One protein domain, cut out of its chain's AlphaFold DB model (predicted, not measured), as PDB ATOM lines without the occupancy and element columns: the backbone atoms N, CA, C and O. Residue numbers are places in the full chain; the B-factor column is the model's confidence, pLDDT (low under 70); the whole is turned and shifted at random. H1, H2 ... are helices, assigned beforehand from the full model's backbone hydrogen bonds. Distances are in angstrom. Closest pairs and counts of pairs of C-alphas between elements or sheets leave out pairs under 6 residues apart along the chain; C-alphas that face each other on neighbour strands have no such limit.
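AT A GLANCE: This is residues 2 to 60 of the 61 residues of the protein "SufE domain-containing protein" of Gammaproteobacteria bacterium (UniProt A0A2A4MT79). One long helix, H5, runs along most of a rod, and the chain before it folds along one side of H5 as four short helices, of which H2 packs on it. The printed part has 59 residues with five named helices, H1 to H5 in chain order, and no named strand: all helix. It is loose, with a radius of gyration of the C-alphas of 13.1 A, spanning 44 by 19 by 15 A.

HOW THE PARTS SIT: H5, residues 33 to 58, touches H2, residues 11 to 16, with residues 46 to 54 alone, opposite ways at a steep tilt of 53 degrees; the closest C-alphas, of Ala 11 and Ala 50, are 4.6 A apart. H1, residues 2 to 6, is close to H5 but not clearly touching, the closest C-alphas being Leu 2 and Leu 43 at 7.9 A. H4, residues 27 to 30, is likewise close to H5 but not clearly touching, with C-alphas His 28 and Ser 36 closest at 6.7 A. H3, residues 21 to 24, is apart from H5. Every O i to N i+4 pair is within hydrogen-bond range in H1, H2 and H5; H3 and H4 are too short for one.

IN THESE COORDINATES: H5 measures 37.8 A, from C-alpha 33 at (-38.542, -22.719, 1.686) to C-alpha 58 at (-3.440, -8.834, 2.867). H2 measures 8.6 A, H1 6.2 A, H4 5.3 A and H3 5.0 A.

THE WHOLE: The C-alphas farthest apart, of Glu 29 and Leu 60, are 43.8 A apart. The printed part has no cut, and its four links are tight. Residue 28 has a pLDDT under 70.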
ATOM      1  N   LEU A   2     -30.380  -7.039   0.230       89.12
ATOM      2  CA  LEU A   2     -28.947  -7.315   0.460       89.12
ATOM      3  C   LEU A   2     -27.977  -6.304  -0.171       89.12
ATOM      4  O   LEU A   2     -27.062  -5.844   0.499       89.12
ATOM      5  N   VAL A   3     -28.208  -5.910  -1.430       89.38
ATOM      6  CA  VAL A   3     -27.375  -4.902  -2.111       89.38
ATOM      7  C   VAL A   3     -27.310  -3.607  -1.301       89.38
ATOM      8  O   VAL A   3     -26.229  -3.109  -1.055       89.38
ATOM      9  N   ARG A   4     -28.442  -3.110  -0.786       90.19
ATOM     10  CA  ARG A   4     -28.465  -1.870   0.005       90.19
ATOM     11  C   ARG A   4     -27.694  -1.991   1.322       90.19
ATOM     12  O   ARG A   4     -27.115  -1.007   1.749       90.19
ATOM     13  N   VAL A   5     -27.693  -3.170   1.948       89.38
ATOM     14  CA  VAL A   5     -26.991  -3.418   3.221       89.38
ATOM     15  C   VAL A   5     -25.475  -3.461   3.016       89.38
ATOM     16  O   VAL A   5     -24.732  -2.893   3.809       89.38
ATOM     17  N   TYR A   6     -25.018  -4.117   1.947       93.38
ATOM     18  CA  TYR A   6     -23.592  -4.380   1.724       93.38
ATOM     19  C   TYR A   6     -22.915  -3.428   0.728       93.38
ATOM     20  O   TYR A   6     -21.693  -3.456   0.586       93.38
ATOM     21  N   SER A   7     -23.667  -2.575   0.030       93.19
ATOM     22  CA  SER A   7     -23.101  -1.547  -0.849       93.19
ATOM     23  C   SER A   7     -22.175  -0.605  -0.080       93.19
ATOM     24  O   SER A   7     -22.501  -0.162   1.015       93.19
ATOM     25  N   ALA A   8     -21.030  -0.281  -0.691       93.75
ATOM     26  CA  ALA A   8     -19.981   0.583  -0.138       93.75
ATOM     27  C   ALA A   8     -19.360   0.115   1.196       93.75
ATOM     28  O   ALA A   8     -18.549   0.836   1.775       93.75
ATOM     29  N   GLN A   9     -19.678  -1.096   1.663       95.81
ATOM     30  CA  GLN A   9     -19.059  -1.671   2.851       95.81
ATOM     31  C   GLN A   9     -17.689  -2.266   2.529       95.81
ATOM     32  O   GLN A   9     -17.446  -2.786   1.437       95.81
ATOM     33  N   THR A  10     -16.783  -2.217   3.505       96.44
ATOM     34  CA  THR A  10     -15.476  -2.874   3.380       96.44
ATOM     35  C   THR A  10     -15.619  -4.390   3.502       96.44
ATOM     36  O   THR A  10     -16.570  -4.886   4.106       96.44
ATOM     37  N   ALA A  11     -14.651  -5.141   2.969       95.94
ATOM     38  CA  ALA A  11     -14.630  -6.596   3.110       95.94
ATOM     39  C   ALA A  11     -14.677  -7.033   4.588       95.94
ATOM     40  O   ALA A  11     -15.422  -7.945   4.931       95.94
ATOM     41  N   ASP A  12     -13.948  -6.339   5.466       96.19
ATOM     42  CA  ASP A  12     -13.972  -6.565   6.913       96.19
ATOM     43  C   ASP A  12     -15.364  -6.362   7.510       96.19
ATOM     44  O   ASP A  12     -15.863  -7.235   8.219       96.19
ATOM     45  N   THR A  13     -16.018  -5.249   7.168       95.94
ATOM     46  CA  THR A  13     -17.374  -4.956   7.641       95.94
ATOM     47  C   THR A  13     -18.367  -6.008   7.156       95.94
ATOM     48  O   THR A  13     -19.165  -6.496   7.948       95.94
ATOM     49  N   ILE A  14     -18.295  -6.417   5.885       95.62
ATOM     50  CA  ILE A  14     -19.183  -7.444   5.316       95.62
ATOM     51  C   ILE A  14     -19.025  -8.784   6.048       95.62
ATOM     52  O   ILE A  14     -20.026  -9.432   6.351       95.62
ATOM     53  N   ILE A  15     -17.789  -9.199   6.345       94.88
ATOM     54  CA  ILE A  15     -17.506 -10.461   7.049       94.88
ATOM     55  C   ILE A  15     -18.014 -10.407   8.494       94.88
ATOM     56  O   ILE A  15     -18.602 -11.382   8.957       94.88
ATOM     57  N   ALA A  16     -17.806  -9.280   9.183       94.06
ATOM     58  CA  ALA A  16     -18.205  -9.083  10.577       94.06
ATOM     59  C   ALA A  16     -19.710  -8.816  10.764       94.06
ATOM     60  O   ALA A  16     -20.210  -8.885  11.882       94.06
ATOM     61  N   THR A  17     -20.433  -8.484   9.693       91.62
ATOM     62  CA  THR A  17     -21.871  -8.206   9.762       91.62
ATOM     63  C   THR A  17     -22.656  -9.513   9.839       91.62
ATOM     64  O   THR A  17     -22.685 -10.300   8.883       91.62
ATOM     65  N   GLU A  18     -23.355  -9.717  10.951       87.06
ATOM     66  CA  GLU A  18     -24.356 -10.773  11.064       87.06
ATOM     67  C   GLU A  18     -25.672 -10.364  10.383       87.06
ATOM     68  O   GLU A  18     -26.098  -9.209  10.481       87.06
ATOM     69  N   PRO A  19     -26.322 -11.266   9.623       83.12
ATOM     70  CA  PRO A  19     -27.503 -10.941   8.830       83.12
ATOM     71  C   PRO A  19     -28.804 -10.936   9.655       83.12
ATOM     72  O   PRO A  19     -29.858 -11.354   9.170       83.12
ATOM     73  N   ASP A  20     -28.750 -10.428  10.885       85.12
ATOM     74  CA  ASP A  20     -29.872 -10.410  11.836       85.12
ATOM     75  C   ASP A  20     -31.054  -9.575  11.327       85.12
ATOM     76  O   ASP A  20     -32.205  -9.787  11.695       85.12
ATOM     77  N   PHE A  21     -30.806  -8.659  10.391       80.69
ATOM     78  CA  PHE A  21     -31.856  -7.895   9.727       80.69
ATOM     79  C   PHE A  21     -32.880  -8.780   8.996       80.69
ATOM     80  O   PHE A  21     -33.996  -8.330   8.760       80.69
ATOM     81  N   ILE A  22     -32.528 -10.011   8.601       82.00
ATOM     82  CA  ILE A  22     -33.455 -10.920   7.904       82.00
ATOM     83  C   ILE A  22     -34.483 -11.489   8.883       82.00
ATOM     84  O   ILE A  22     -35.663 -11.599   8.537       82.00
ATOM     85  N   SER A  23     -34.057 -11.810  10.106       78.56
ATOM     86  CA  SER A  23     -34.962 -12.287  11.149       78.56
ATOM     87  C   SER A  23     -35.804 -11.147  11.710       78.56
ATOM     88  O   SER A  23     -37.012 -11.307  11.862       78.56
ATOM     89  N   GLN A  24     -35.210  -9.967  11.903       79.38
ATOM     90  CA  GLN A  24     -35.901  -8.790  12.443       79.38
ATOM     91  C   GLN A  24     -37.052  -8.284  11.564       79.38
ATOM     92  O   GLN A  24     -38.038  -7.775  12.088       79.38
ATOM     93  N   ILE A  25     -36.965  -8.434  10.239       78.62
ATOM     94  CA  ILE A  25     -38.051  -8.045   9.322       78.62
ATOM     95  C   ILE A  25     -39.105  -9.149   9.130       78.62
ATOM     96  O   ILE A  25     -39.952  -9.029   8.247       78.62
ATOM     97  N   GLY A  26     -39.029 -10.248   9.891       74.06
ATOM     98  CA  GLY A  26     -39.961 -11.374   9.779       74.06
ATOM     99  C   GLY A  26     -39.894 -12.087   8.426       74.06
ATOM    100  O   GLY A  26     -40.857 -12.737   8.012       74.06
ATOM    101  N   MET A  27     -38.775 -11.967   7.695       74.12
ATOM    102  CA  MET A  27     -38.680 -12.508   6.334       74.12
ATOM    103  C   MET A  27     -38.837 -14.029   6.331       74.12
ATOM    104  O   MET A  27     -39.441 -14.579   5.419       74.12
ATOM    105  N   HIS A  28     -38.341 -14.714   7.362       69.44
ATOM    106  CA  HIS A  28     -38.434 -16.171   7.470       69.44
ATOM    107  C   HIS A  28     -39.880 -16.683   7.499       69.44
ATOM    108  O   HIS A  28     -40.142 -17.758   6.973       69.44
ATOM    109  N   GLU A  29     -40.812 -15.899   8.043       77.38
ATOM    110  CA  GLU A  29     -42.231 -16.266   8.140       77.38
ATOM    111  C   GLU A  29     -42.982 -16.085   6.811       77.38
ATOM    112  O   GLU A  29     -44.002 -16.724   6.572       77.38
ATOM    113  N   HIS A  30     -42.456 -15.247   5.911       79.00
ATOM    114  CA  HIS A  30     -43.125 -14.842   4.667       79.00
ATOM    115  C   HIS A  30     -42.443 -15.392   3.401       79.00
ATOM    116  O   HIS A  30     -42.904 -15.170   2.274       79.00
ATOM    117  N   LEU A  31     -41.316 -16.090   3.556       83.94
ATOM    118  CA  LEU A  31     -40.585 -16.720   2.463       83.94
ATOM    119  C   LEU A  31     -40.931 -18.205   2.387       83.94
ATOM    120  O   LEU A  31     -40.817 -18.941   3.360       83.94
ATOM    121  N   SER A  32     -41.264 -18.676   1.184       90.81
ATOM    122  CA  SER A  32     -41.302 -20.114   0.933       90.81
ATOM    123  C   SER A  32     -39.910 -20.734   1.153       90.81
ATOM    124  O   SER A  32     -38.898 -20.035   0.987       90.81
ATOM    125  N   PRO A  33     -39.820 -22.045   1.447       85.81
ATOM    126  CA  PRO A  33     -38.542 -22.719   1.686       85.81
ATOM    127  C   PRO A  33     -37.498 -22.462   0.588       85.81
ATOM    128  O   PRO A  33     -36.358 -22.109   0.879       85.81
ATOM    129  N   THR A  34     -37.898 -22.516  -0.688       91.62
ATOM    130  CA  THR A  34     -37.010 -22.241  -1.832       91.62
ATOM    131  C   THR A  34     -36.438 -20.824  -1.809       91.62
ATOM    132  O   THR A  34     -35.255 -20.624  -2.088       91.62
ATOM    133  N   ARG A  35     -37.253 -19.824  -1.454       89.69
ATOM    134  CA  ARG A  35     -36.812 -18.423  -1.401       89.69
ATOM    135  C   ARG A  35     -35.888 -18.168  -0.210       89.69
ATOM    136  O   ARG A  35     -34.896 -17.462  -0.371       89.69
ATOM    137  N   SER A  36     -36.186 -18.762   0.947       88.44
ATOM    138  CA  SER A  36     -35.322 -18.696   2.134       88.44
ATOM    139  C   SER A  36     -33.949 -19.318   1.852       88.44
ATOM    140  O   SER A  36     -32.914 -18.704   2.107       88.44
ATOM    141  N   ASN A  37     -33.926 -20.476   1.186       90.75
ATOM    142  CA  ASN A  37     -32.682 -21.132   0.779       90.75
ATOM    143  C   ASN A  37     -31.869 -20.279  -0.203       90.75
ATOM    144  O   ASN A  37     -30.654 -20.147  -0.047       90.75
ATOM    145  N   GLY A  38     -32.531 -19.652  -1.182       92.38
ATOM    146  CA  GLY A  38     -31.882 -18.719  -2.104       92.38
ATOM    147  C   GLY A  38     -31.263 -17.517  -1.385       92.38
ATOM    148  O   GLY A  38     -30.136 -17.125  -1.689       92.38
ATOM    149  N   LEU A  39     -31.957 -16.965  -0.387       91.44
ATOM    150  CA  LEU A  39     -31.452 -15.862   0.428       91.44
ATOM    151  C   LEU A  39     -30.199 -16.258   1.221       91.44
ATOM    152  O   LEU A  39     -29.193 -15.546   1.169       91.44
ATOM    153  N   SER A  40     -30.227 -17.419   1.873       90.31
ATOM    154  CA  SER A  40     -29.075 -17.977   2.591       90.31
ATOM    155  C   SER A  40     -27.882 -18.242   1.664       90.31
ATOM    156  O   SER A  40     -26.741 -17.939   2.017       90.31
ATOM    157  N   ALA A  41     -28.126 -18.749   0.451       94.94
ATOM    158  CA  ALA A  41     -27.077 -18.964  -0.544       94.94
ATOM    159  C   ALA A  41     -26.435 -17.641  -1.003       94.94
ATOM    160  O   ALA A  41     -25.209 -17.551  -1.092       94.94
ATOM    161  N   MET A  42     -27.240 -16.597  -1.229       94.94
ATOM    162  CA  MET A  42     -26.731 -15.268  -1.587       94.94
ATOM    163  C   MET A  42     -25.871 -14.661  -0.472       94.94
ATOM    164  O   MET A  42     -24.787 -14.150  -0.751       94.94
ATOM    165  N   LEU A  43     -26.308 -14.751   0.789       93.44
ATOM    166  CA  LEU A  43     -25.520 -14.292   1.939       93.44
ATOM    167  C   LEU A  43     -24.171 -15.001   2.032       93.44
ATOM    168  O   LEU A  43     -23.136 -14.353   2.202       93.44
ATOM    169  N   LYS A  44     -24.178 -16.329   1.878       94.56
ATOM    170  CA  LYS A  44     -22.956 -17.132   1.874       94.56
ATOM    171  C   LYS A  44     -22.005 -16.668   0.772       94.56
ATOM    172  O   LYS A  44     -20.823 -16.473   1.039       94.56
ATOM    173  N   GLN A  45     -22.518 -16.435  -0.437       96.50
ATOM    174  CA  GLN A  45     -21.703 -15.979  -1.562       96.50
ATOM    175  C   GLN A  45     -21.087 -14.595  -1.316       96.50
ATOM    176  O   GLN A  45     -19.911 -14.391  -1.616       96.50
ATOM    177  N   ILE A  46     -21.844 -13.663  -0.728       96.19
ATOM    178  CA  ILE A  46     -21.350 -12.324  -0.369       96.19
ATOM    179  C   ILE A  46     -20.215 -12.420   0.662       96.19
ATOM    180  O   ILE A  46     -19.146 -11.846   0.439       96.19
ATOM    181  N   LYS A  47     -20.407 -13.180   1.753       95.00
ATOM    182  CA  LYS A  47     -19.375 -13.362   2.793       95.00
ATOM    183  C   LYS A  47     -18.117 -14.045   2.234       95.00
ATOM    184  O   LYS A  47     -17.008 -13.599   2.521       95.00
ATOM    185  N   LEU A  48     -18.274 -15.073   1.394       96.75
ATOM    186  CA  LEU A  48     -17.148 -15.749   0.733       96.75
ATOM    187  C   LEU A  48     -16.352 -14.793  -0.160       96.75
ATOM    188  O   LEU A  48     -15.125 -14.753  -0.085       96.75
ATOM    189  N   PHE A  49     -17.038 -13.998  -0.980       96.75
ATOM    190  CA  PHE A  49     -16.378 -13.041  -1.863       96.75
ATOM    191  C   PHE A  49     -15.616 -11.965  -1.075       96.75
ATOM    192  O   PHE A  49     -14.468 -11.659  -1.400       96.75
ATOM    193  N   ALA A  50     -16.210 -11.448   0.004       96.44
ATOM    194  CA  ALA A  50     -15.541 -10.513   0.904       96.44
ATOM    195  C   ALA A  50     -14.285 -11.129   1.547       96.44
ATOM    196  O   ALA A  50     -13.236 -10.485   1.563       96.44
ATOM    197  N   ALA A  51     -14.345 -12.386   2.003       96.38
ATOM    198  CA  ALA A  51     -13.189 -13.092   2.563       96.38
ATOM    199  C   ALA A  51     -12.035 -13.217   1.556       96.38
ATOM    200  O   ALA A  51     -10.888 -12.923   1.899       96.38
ATOM    201  N   VAL A  52     -12.336 -13.558   0.298       97.00
ATOM    202  CA  VAL A  52     -11.332 -13.629  -0.778       97.00
ATOM    203  C   VAL A  52     -10.711 -12.258  -1.058       97.00
ATOM    204  O   VAL A  52      -9.490 -12.155  -1.178       97.00
ATOM    205  N   ILE A  53     -11.518 -11.191  -1.135       95.56
ATOM    206  CA  ILE A  53     -11.002  -9.826  -1.331       95.56
ATOM    207  C   ILE A  53     -10.098  -9.406  -0.171       95.56
ATOM    208  O   ILE A  53      -9.017  -8.864  -0.413       95.56
ATOM    209  N   LYS A  54     -10.511  -9.675   1.075       93.81
ATOM    210  CA  LYS A  54      -9.706  -9.385   2.266       93.81
ATOM    211  C   LYS A  54      -8.357 -10.098   2.191       93.81
ATOM    212  O   LYS A  54      -7.323  -9.448   2.296       93.81
ATOM    213  N   GLN A  55      -8.369 -11.403   1.923       94.19
ATOM    214  CA  GLN A  55      -7.152 -12.208   1.827       94.19
ATOM    215  C   GLN A  55      -6.218 -11.720   0.713       94.19
ATOM    216  O   GLN A  55      -5.019 -11.578   0.944       94.19
ATOM    217  N   ARG A  56      -6.758 -11.394  -0.471       92.81
ATOM    218  CA  ARG A  56      -5.969 -10.852  -1.590       92.81
ATOM    219  C   ARG A  56      -5.326  -9.508  -1.237       92.81
ATOM    220  O   ARG A  56      -4.190  -9.262  -1.631       92.81
ATOM    221  N   ARG A  57      -6.025  -8.638  -0.502       88.75
ATOM    222  CA  ARG A  57      -5.471  -7.353  -0.049       88.75
ATOM    223  C   ARG A  57      -4.339  -7.553   0.959       88.75
ATOM    224  O   ARG A  57      -3.331  -6.870   0.852       88.75
ATOM    225  N   THR A  58      -4.489  -8.495   1.891       81.50
ATOM    226  CA  THR A  58      -3.440  -8.834   2.867       81.50
ATOM    227  C   THR A  58      -2.210  -9.460   2.209       81.50
ATOM    228  O   THR A  58      -1.110  -9.216   2.671       81.50
ATOM    229  N   SER A  59      -2.361 -10.232   1.126       79.25
ATOM    230  CA  SER A  59      -1.217 -10.832   0.415       79.25
ATOM    231  C   SER A  59      -0.441  -9.867  -0.492       79.25
ATOM    232  O   SER A  59       0.598 -10.244  -1.021       79.25
ATOM    233  N   LEU A  60      -0.981  -8.673  -0.751       70.56
ATOM    234  CA  LEU A  60      -0.382  -7.646  -1.619       70.56
ATOM    235  C   LEU A  60       0.236  -6.481  -0.823       70.56
ATOM    236  O   LEU A  60       0.743  -5.544  -1.438       70.56
TER     237      LEU A  60